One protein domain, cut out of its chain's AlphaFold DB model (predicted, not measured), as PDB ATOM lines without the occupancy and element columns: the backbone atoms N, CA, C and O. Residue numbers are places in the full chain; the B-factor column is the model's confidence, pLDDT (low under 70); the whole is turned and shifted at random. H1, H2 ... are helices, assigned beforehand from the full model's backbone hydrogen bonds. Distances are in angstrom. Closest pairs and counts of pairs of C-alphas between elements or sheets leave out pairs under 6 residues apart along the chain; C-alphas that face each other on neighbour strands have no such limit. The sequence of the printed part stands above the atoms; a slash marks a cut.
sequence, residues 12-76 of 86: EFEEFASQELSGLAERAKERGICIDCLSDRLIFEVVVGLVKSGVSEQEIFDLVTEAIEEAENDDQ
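What this domain is: This is residues 12 to 76 of the 86 residues of an uncharacterized protein of Marivita geojedonensis (UniProt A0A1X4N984). Three helices form an open zigzag: H1 and H3 meet opposite ends of H2, and residues 12 to 23 and 65 to 76 stick out. The printed part has 65 residues, with helices H1, H2, H3: all helix. It is loose: radius of gyration of the C-alphas 14.0 A, spans 37 by 33 by 26 A.

Where its parts are: H1, residues 12 to 30, runs 27.3 A from C-alpha 12 (-36.167, 38.876, 3.851). H2, residues 35 to 52, runs 25.5 A. H3, residues 57 to 74, runs 25.9 A to C-alpha 74 (-53.085, 47.652, -6.638).

How they stand to each other: H1 and H2 touch only at the corner, the C-alphas of Ala 25 and Ile 35 closest, 7.1 A, at a steep tilt of 50 degrees. The hairpin H2 and H3 only just touch, with 3 C-alpha pairs within 8 A; Val 47 and Ile 60 are closest, 7.2 A. H1 and H3 are apart. Every helix O i to N i+4 pair is within hydrogen-bond range.

The domain as a whole: The printed part has no cut; pLDDT is under 70 at residues 74 to 76.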
ATOM      1  N   GLU A  12     -37.571  38.450   3.757       83.94
ATOM      2  CA  GLU A  12     -36.167  38.876   3.851       83.94
ATOM      3  C   GLU A  12     -35.657  39.369   2.493       83.94
ATOM      4  O   GLU A  12     -34.931  40.363   2.413       83.94
ATOM      5  N   PHE A  13     -36.068  38.701   1.412       80.75
ATOM      6  CA  PHE A  13     -35.742  39.119   0.052       80.75
ATOM      7  C   PHE A  13     -36.425  40.441  -0.315       80.75
ATOM      8  O   PHE A  13     -35.774  41.333  -0.861       80.75
ATOM      9  N   GLU A  14     -37.710  40.596   0.009       80.88
ATOM     10  CA  GLU A  14     -38.463  41.828  -0.243       80.88
ATOM     11  C   GLU A  14     -37.898  43.016   0.547       80.88
ATOM     12  O   GLU A  14     -37.735  44.111  -0.003       80.88
ATOM     13  N   GLU A  15     -37.526  42.805   1.815       86.19
ATOM     14  CA  GLU A  15     -36.863  43.825   2.627       86.19
ATOM     15  C   GLU A  15     -35.510  44.223   2.022       86.19
ATOM     16  O   GLU A  15     -35.238  45.414   1.848       86.19
ATOM     17  N   PHE A  16     -34.685  43.243   1.645       87.12
ATOM     18  CA  PHE A  16     -33.410  43.493   0.976       87.12
ATOM     19  C   PHE A  16     -33.593  44.286  -0.329       87.12
ATOM     20  O   PHE A  16     -32.928  45.303  -0.534       87.12
ATOM     21  N   ALA A  17     -34.524  43.869  -1.193       84.00
ATOM     22  CA  ALA A  17     -34.803  44.545  -2.457       84.00
ATOM     23  C   ALA A  17     -35.252  45.999  -2.232       84.00
ATOM     24  O   ALA A  17     -34.761  46.912  -2.899       84.00
ATOM     25  N   SER A  18     -36.128  46.232  -1.253       83.19
ATOM     26  CA  SER A  18     -36.600  47.568  -0.883       83.19
ATOM     27  C   SER A  18     -35.464  48.481  -0.404       83.19
ATOM     28  O   SER A  18     -35.360  49.635  -0.838       83.19
ATOM     29  N   GLN A  19     -34.563  47.965   0.439       90.06
ATOM     30  CA  GLN A  19     -33.395  48.708   0.922       90.06
ATOM     31  C   GLN A  19     -32.442  49.081  -0.223       90.06
ATOM     32  O   GLN A  19     -32.026  50.239  -0.332       90.06
ATOM     33  N   GLU A  20     -32.136  48.136  -1.114       89.75
ATOM     34  CA  GLU A  20     -31.251  48.372  -2.258       89.75
ATOM     35  C   GLU A  20     -31.838  49.378  -3.257       89.75
ATOM     36  O   GLU A  20     -31.134  50.294  -3.702       89.75
ATOM     37  N   LEU A  21     -33.133  49.264  -3.573       86.44
ATOM     38  CA  LEU A  21     -33.829  50.201  -4.459       86.44
ATOM     39  C   LEU A  21     -33.883  51.609  -3.857       86.44
ATOM     40  O   LEU A  21     -33.618  52.588  -4.560       86.44
ATOM     41  N   SER A  22     -34.137  51.718  -2.551       86.75
ATOM     42  CA  SER A  22     -34.121  52.999  -1.834       86.75
ATOM     43  C   SER A  22     -32.738  53.650  -1.888       86.75
ATOM     44  O   SER A  22     -32.606  54.809  -2.290       86.75
ATOM     45  N   GLY A  23     -31.680  52.892  -1.581       89.31
ATOM     46  CA  GLY A  23     -30.307  53.395  -1.655       89.31
ATOM     47  C   GLY A  23     -29.889  53.776  -3.079       89.31
ATOM     48  O   GLY A  23     -29.133  54.730  -3.282       89.31
ATOM     49  N   LEU A  24     -30.377  53.060  -4.093       86.31
ATOM     50  CA  LEU A  24     -30.144  53.405  -5.493       86.31
ATOM     51  C   LEU A  24     -30.829  54.725  -5.877       86.31
ATOM     52  O   LEU A  24     -30.191  55.562  -6.521       86.31
ATOM     53  N   ALA A  25     -32.077  54.934  -5.451       84.69
ATOM     54  CA  ALA A  25     -32.817  56.169  -5.697       84.69
ATOM     55  C   ALA A  25     -32.139  57.390  -5.050       84.69
ATOM     56  O   ALA A  25     -32.002  58.434  -5.693       84.69
ATOM     57  N   GLU A  26     -31.640  57.258  -3.817       89.06
ATOM     58  CA  GLU A  26     -30.885  58.325  -3.144       89.06
ATOM     59  C   GLU A  26     -29.618  58.707  -3.919       89.06
ATOM     60  O   GLU A  26     -29.408  59.879  -4.238       89.06
ATOM     61  N   ARG A  27     -28.809  57.716  -4.318       91.38
ATOM     62  CA  ARG A  27     -27.587  57.955  -5.108       91.38
ATOM     63  C   ARG A  27     -27.884  58.564  -6.478       91.38
ATOM     64  O   ARG A  27     -27.099  59.371  -6.977       91.38
ATOM     65  N   ALA A  28     -28.992  58.175  -7.110       87.12
ATOM     66  CA  ALA A  28     -29.433  58.771  -8.367       87.12
ATOM     67  C   ALA A  28     -29.788  60.252  -8.179       87.12
ATOM     68  O   ALA A  28     -29.310  61.098  -8.940       87.12
ATOM     69  N   LYS A  29     -30.526  60.579  -7.112       86.75
ATOM     70  CA  LYS A  29     -30.880  61.955  -6.747       86.75
ATOM     71  C   LYS A  29     -29.647  62.821  -6.484       86.75
ATOM     72  O   LYS A  29     -29.567  63.926  -7.016       86.75
ATOM     73  N   GLU A  30     -28.665  62.324  -5.731       92.94
ATOM     74  CA  GLU A  30     -27.398  63.034  -5.471       92.94
ATOM     75  C   GLU A  30     -26.630  63.378  -6.753       92.94
ATOM     76  O   GLU A  30     -25.910  64.376  -6.814       92.94
ATOM     77  N   ARG A  31     -26.795  62.561  -7.797       91.31
ATOM     78  CA  ARG A  31     -26.164  62.747  -9.107       91.31
ATOM     79  C   ARG A  31     -27.037  63.506 -10.107       91.31
ATOM     80  O   ARG A  31     -26.619  63.671 -11.250       91.31
ATOM     81  N   GLY A  32     -28.224  63.961  -9.702       89.69
ATOM     82  CA  GLY A  32     -29.173  64.644 -10.582       89.69
ATOM     83  C   GLY A  32     -29.740  63.750 -11.690       89.69
ATOM     84  O   GLY A  32     -30.105  64.252 -12.750       89.69
ATOM     85  N   ILE A  33     -29.779  62.432 -11.476       88.88
ATOM     86  CA  ILE A  33     -30.371  61.471 -12.411       88.88
ATOM     87  C   ILE A  33     -31.877  61.416 -12.150       88.88
ATOM     88  O   ILE A  33     -32.308  61.285 -11.005       88.88
ATOM     89  N   CYS A  34     -32.675  61.521 -13.214       86.31
ATOM     90  CA  CYS A  34     -34.127  61.457 -13.105       86.31
ATOM     91  C   CYS A  34     -34.588  60.036 -12.742       86.31
ATOM     92  O   CYS A  34     -33.996  59.063 -13.214       86.31
ATOM     93  N   ILE A  35     -35.619  59.905 -11.899       79.50
ATOM     94  CA  ILE A  35     -36.100  58.585 -11.463       79.50
ATOM     95  C   ILE A  35     -36.625  57.765 -12.646       79.50
ATOM     96  O   ILE A  35     -36.285  56.594 -12.746       79.50
ATOM     97  N   ASP A  36     -37.301  58.411 -13.599       80.00
ATOM     98  CA  ASP A  36     -37.796  57.779 -14.829       80.00
ATOM     99  C   ASP A  36     -36.639  57.209 -15.676       80.00
ATOM    100  O   ASP A  36     -36.678  56.093 -16.182       80.00
ATOM    101  N   CYS A  37     -35.528  57.946 -15.750       81.81
ATOM    102  CA  CYS A  37     -34.312  57.544 -16.451       81.81
ATOM    103  C   CYS A  37     -33.667  56.319 -15.782       81.81
ATOM    104  O   CYS A  37     -33.050  55.477 -16.440       81.81
ATOM    105  N   LEU A  38     -33.755  56.258 -14.451       82.50
ATOM    106  CA  LEU A  38     -33.216  55.171 -13.647       82.50
ATOM    107  C   LEU A  38     -34.091  53.918 -13.759       82.50
ATOM    108  O   LEU A  38     -33.539  52.828 -13.915       82.50
ATOM    109  N   SER A  39     -35.418  54.068 -13.729       81.44
ATOM    110  CA  SER A  39     -36.359  52.966 -13.935       81.44
ATOM    111  C   SER A  39     -36.227  52.379 -15.335       81.44
ATOM    112  O   SER A  39     -36.090  51.166 -15.454       81.44
ATOM    113  N   ASP A  40     -36.128  53.212 -16.377       84.00
ATOM    114  CA  ASP A  40     -35.911  52.742 -17.750       84.00
ATOM    115  C   ASP A  40     -34.633  51.904 -17.855       84.00
ATOM    116  O   ASP A  40     -34.609  50.844 -18.490       84.00
ATOM    117  N   ARG A  41     -33.551  52.351 -17.198       85.81
ATOM    118  CA  ARG A  41     -32.289  51.609 -17.213       85.81
ATOM    119  C   ARG A  41     -32.381  50.296 -16.441       85.81
ATOM    120  O   ARG A  41     -31.841  49.303 -16.919       85.81
ATOM    121  N   LEU A  42     -33.040  50.282 -15.285       86.00
ATOM    122  CA  LEU A  42     -33.259  49.066 -14.496       86.00
ATOM    123  C   LEU A  42     -34.074  48.036 -15.278       86.00
ATOM    124  O   LEU A  42     -33.630  46.898 -15.405       86.00
ATOM    125  N   ILE A  43     -35.206  48.448 -15.855       85.56
ATOM    126  CA  ILE A  43     -36.063  47.584 -16.676       85.56
ATOM    127  C   ILE A  43     -35.247  46.988 -17.825       85.56
ATOM    128  O   ILE A  43     -35.277  45.779 -18.053       85.56
ATOM    129  N   PHE A  44     -34.455  47.814 -18.513       86.19
ATOM    130  CA  PHE A  44     -33.612  47.342 -19.604       86.19
ATOM    131  C   PHE A  44     -32.584  46.297 -19.151       86.19
ATOM    132  O   PHE A  44     -32.429  45.270 -19.808       86.19
ATOM    133  N   GLU A  45     -31.878  46.528 -18.041       88.25
ATOM    134  CA  GLU A  45     -30.886  45.572 -17.524       88.25
ATOM    135  C   GLU A  45     -31.533  44.256 -17.079       88.25
ATOM    136  O   GLU A  45     -30.968  43.191 -17.334       88.25
ATOM    137  N   VAL A  46     -32.731  44.308 -16.483       87.44
ATOM    138  CA  VAL A  46     -33.512  43.112 -16.130       87.44
ATOM    139  C   VAL A  46     -33.858  42.318 -17.386       87.44
ATOM    140  O   VAL A  46     -33.512  41.139 -17.471       87.44
ATOM    141  N   VAL A  47     -34.448  42.959 -18.400       88.31
ATOM    142  CA  VAL A  47     -34.802  42.304 -19.671       88.31
ATOM    143  C   VAL A  47     -33.563  41.706 -20.343       88.31
ATOM    144  O   VAL A  47     -33.576  40.547 -20.755       88.31
ATOM    145  N   VAL A  48     -32.453  42.449 -20.405       91.12
ATOM    146  CA  VAL A  48     -31.185  41.945 -20.959       91.12
ATOM    147  C   VAL A  48     -30.656  40.752 -20.160       91.12
ATOM    148  O   VAL A  48     -30.129  39.810 -20.755       91.12
ATOM    149  N   GLY A  49     -30.771  40.780 -18.833       90.50
ATOM    150  CA  GLY A  49     -30.409  39.668 -17.959       90.50
ATOM    151  C   GLY A  49     -31.217  38.409 -18.264       90.50
ATOM    152  O   GLY A  49     -30.631  37.347 -18.459       90.50
ATOM    153  N   LEU A  50     -32.540  38.538 -18.391       89.31
ATOM    154  CA  LEU A  50     -33.445  37.433 -18.726       89.31
ATOM    155  C   LEU A  50     -33.113  36.826 -20.095       89.31
ATOM    156  O   LEU A  50     -32.934  35.612 -20.202       89.31
ATOM    157  N   VAL A  51     -32.915  37.668 -21.114       91.94
ATOM    158  CA  VAL A  51     -32.504  37.219 -22.455       91.94
ATOM    159  C   VAL A  51     -31.174  36.462 -22.398       91.94
ATOM    160  O   VAL A  51     -31.034  35.398 -22.999       91.94
ATOM    161  N   LYS A  52     -30.183  36.970 -21.653       93.62
ATOM    162  CA  LYS A  52     -28.877  36.302 -21.496       93.62
ATOM    163  C   LYS A  52     -28.969  34.968 -20.759       93.62
ATOM    164  O   LYS A  52     -28.159  34.085 -21.031       93.62
ATOM    165  N   SER A  53     -29.934  34.826 -19.858       91.38
ATOM    166  CA  SER A  53     -30.219  33.582 -19.138       91.38
ATOM    167  C   SER A  53     -31.017  32.573 -19.972       91.38
ATOM    168  O   SER A  53     -31.240  31.456 -19.515       91.38
ATOM    169  N   GLY A  54     -31.407  32.930 -21.202       90.69
ATOM    170  CA  GLY A  54     -32.115  32.043 -22.124       90.69
ATOM    171  C   GLY A  54     -33.632  32.013 -21.942       90.69
ATOM    172  O   GLY A  54     -34.270  31.122 -22.496       90.69
ATOM    173  N   VAL A  55     -34.203  32.966 -21.196       90.44
ATOM    174  CA  VAL A  55     -35.660  33.140 -21.090       90.44
ATOM    175  C   VAL A  55     -36.204  33.579 -22.448       90.44
ATOM    176  O   VAL A  55     -35.600  34.425 -23.116       90.44
ATOM    177  N   SER A  56     -37.316  32.988 -22.886       93.94
ATOM    178  CA  SER A  56     -37.892  33.311 -24.192       93.94
ATOM    179  C   SER A  56     -38.526  34.702 -24.208       93.94
ATOM    180  O   SER A  56     -38.992  35.212 -23.192       93.94
ATOM    181  N   GLU A  57     -38.587  35.319 -25.391       91.75
ATOM    182  CA  GLU A  57     -39.230  36.629 -25.564       91.75
ATOM    183  C   GLU A  57     -40.694  36.617 -25.097       91.75
ATOM    184  O   GLU A  57     -41.150  37.592 -24.508       91.75
ATOM    185  N   GLN A  58     -41.405  35.502 -25.316       92.56
ATOM    186  CA  GLN A  58     -42.794  35.343 -24.888       92.56
ATOM    187  C   GLN A  58     -42.914  35.330 -23.360       92.56
ATOM    188  O   GLN A  58     -43.721  36.073 -22.824       92.56
ATOM    189  N   GLU A  59     -42.076  34.564 -22.657       88.81
ATOM    190  CA  GLU A  59     -42.091  34.514 -21.187       88.81
ATOM    191  C   GLU A  59     -41.746  35.872 -20.558       88.81
ATOM    192  O   GLU A  59     -42.327  36.254 -19.548       88.81
ATOM    193  N   ILE A  60     -40.826  36.632 -21.166       89.38
ATOM    194  CA  ILE A  60     -40.519  38.000 -20.721       89.38
ATOM    195  C   ILE A  60     -41.734  38.913 -20.925       89.38
ATOM    196  O   ILE A  60     -42.037  39.733 -20.062       89.38
ATOM    197  N   PHE A  61     -42.418  38.793 -22.065       89.69
ATOM    198  CA  PHE A  61     -43.606  39.588 -22.357       89.69
ATOM    199  C   PHE A  61     -44.757  39.273 -21.396       89.69
ATOM    200  O   PHE A  61     -45.401  40.197 -20.898       89.69
ATOM    201  N   ASP A  62     -44.973  37.991 -21.101       89.62
ATOM    202  CA  ASP A  62     -45.991  37.530 -20.159       89.62
ATOM    203  C   ASP A  62     -45.693  38.074 -18.750       89.62
ATOM    204  O   ASP A  62     -46.552  38.722 -18.160       89.62
ATOM    205  N   LEU A  63     -44.444  37.966 -18.275       87.25
ATOM    206  CA  LEU A  63     -44.002  38.520 -16.986       87.25
ATOM    207  C   LEU A  63     -44.241  40.036 -16.872       87.25
ATOM    208  O   LEU A  63     -44.731  40.525 -15.856       87.25
ATOM    209  N   VAL A  64     -43.880  40.807 -17.903       86.00
ATOM    210  CA  VAL A  64     -44.089  42.265 -17.895       86.00
ATOM    211  C   VAL A  64     -45.581  42.603 -17.917       86.00
ATOM    212  O   VAL A  64     -45.993  43.559 -17.266       86.00
ATOM    213  N   THR A  65     -46.387  41.829 -18.644       87.25
ATOM    214  CA  THR A  65     -47.841  42.021 -18.707       87.25
ATOM    215  C   THR A  65     -48.486  41.742 -17.353       87.25
ATOM    216  O   THR A  65     -49.240  42.582 -16.870       87.25
ATOM    217  N   GLU A  66     -48.126  40.633 -16.702       86.69
ATOM    218  CA  GLU A  66     -48.588  40.291 -15.350       86.69
ATOM    219  C   GLU A  66     -48.238  41.397 -14.343       86.69
ATOM    220  O   GLU A  66     -49.107  41.856 -13.607       86.69
ATOM    221  N   ALA A  67     -47.006  41.915 -14.375       81.62
ATOM    222  CA  ALA A  67     -46.591  43.006 -13.493       81.62
ATOM    223  C   ALA A  67     -47.377  44.314 -13.724       81.62
ATOM    224  O   ALA A  67     -47.638  45.056 -12.775       81.62
ATOM    225  N   ILE A  68     -47.757  44.618 -14.972       82.25
ATOM    226  CA  ILE A  68     -48.604  45.781 -15.289       82.25
ATOM    227  C   ILE A  68     -50.018  45.565 -14.747       82.25
ATOM    228  O   ILE A  68     -50.563  46.464 -14.111       82.25
ATOM    229  N   GLU A  69     -50.601  44.385 -14.962       86.69
ATOM    230  CA  GLU A  69     -51.935  44.052 -14.456       86.69
ATOM    231  C   GLU A  69     -51.984  44.098 -12.922       86.69
ATOM    232  O   GLU A  69     -52.930  44.642 -12.349       86.69
ATOM    233  N   GLU A  70     -50.963  43.585 -12.235       80.56
ATOM    234  CA  GLU A  70     -50.842  43.685 -10.776       80.56
ATOM    235  C   GLU A  70     -50.747  45.142 -10.308       80.56
ATOM    236  O   GLU A  70     -51.497  45.544  -9.417       80.56
ATOM    237  N   ALA A  71     -49.911  45.964 -10.951       77.00
ATOM    238  CA  ALA A  71     -49.788  47.382 -10.615       77.00
ATOM    239  C   ALA A  71     -51.106  48.155 -10.821       77.00
ATOM    240  O   ALA A  71     -51.470  48.997  -9.999       77.00
ATOM    241  N   GLU A  72     -51.844  47.860 -11.896       78.44
ATOM    242  CA  GLU A  72     -53.155  48.463 -12.160       78.44
ATOM    243  C   GLU A  72     -54.220  48.024 -11.143       78.44
ATOM    244  O   GLU A  72     -55.103  48.815 -10.794       78.44
ATOM    245  N   ASN A  73     -54.147  46.783 -10.657       74.94
ATOM    246  CA  ASN A  73     -55.061  46.255  -9.646       74.94
ATOM    247  C   ASN A  73     -54.765  46.811  -8.243       74.94
ATOM    248  O   ASN A  73     -55.705  47.106  -7.498       74.94
ATOM    249  N   ASP A  74     -53.494  47.020  -7.898       62.53
ATOM    250  CA  ASP A  74     -53.085  47.652  -6.638       62.53
ATOM    251  C   ASP A  74     -53.535  49.121  -6.554       62.53
ATOM    252  O   ASP A  74     -54.009  49.570  -5.506       62.53
ATOM    253  N   ASP A  75     -53.505  49.857  -7.670       54.59
ATOM    254  CA  ASP A  75     -54.010  51.238  -7.745       54.59
ATOM    255  C   ASP A  75     -55.550  51.329  -7.587       54.59
ATOM    256  O   ASP A  75     -56.095  52.401  -7.294       54.59
ATOM    257  N   GLN A  76     -56.271  50.208  -7.738       52.84
ATOM    258  CA  GLN A  76     -57.726  50.105  -7.562       52.84
ATOM    259  C   GLN A  76     -58.159  49.632  -6.162       52.84
ATOM    260  O   GLN A  76     -59.359  49.635  -5.857       52.84
TER     261      GLN A  76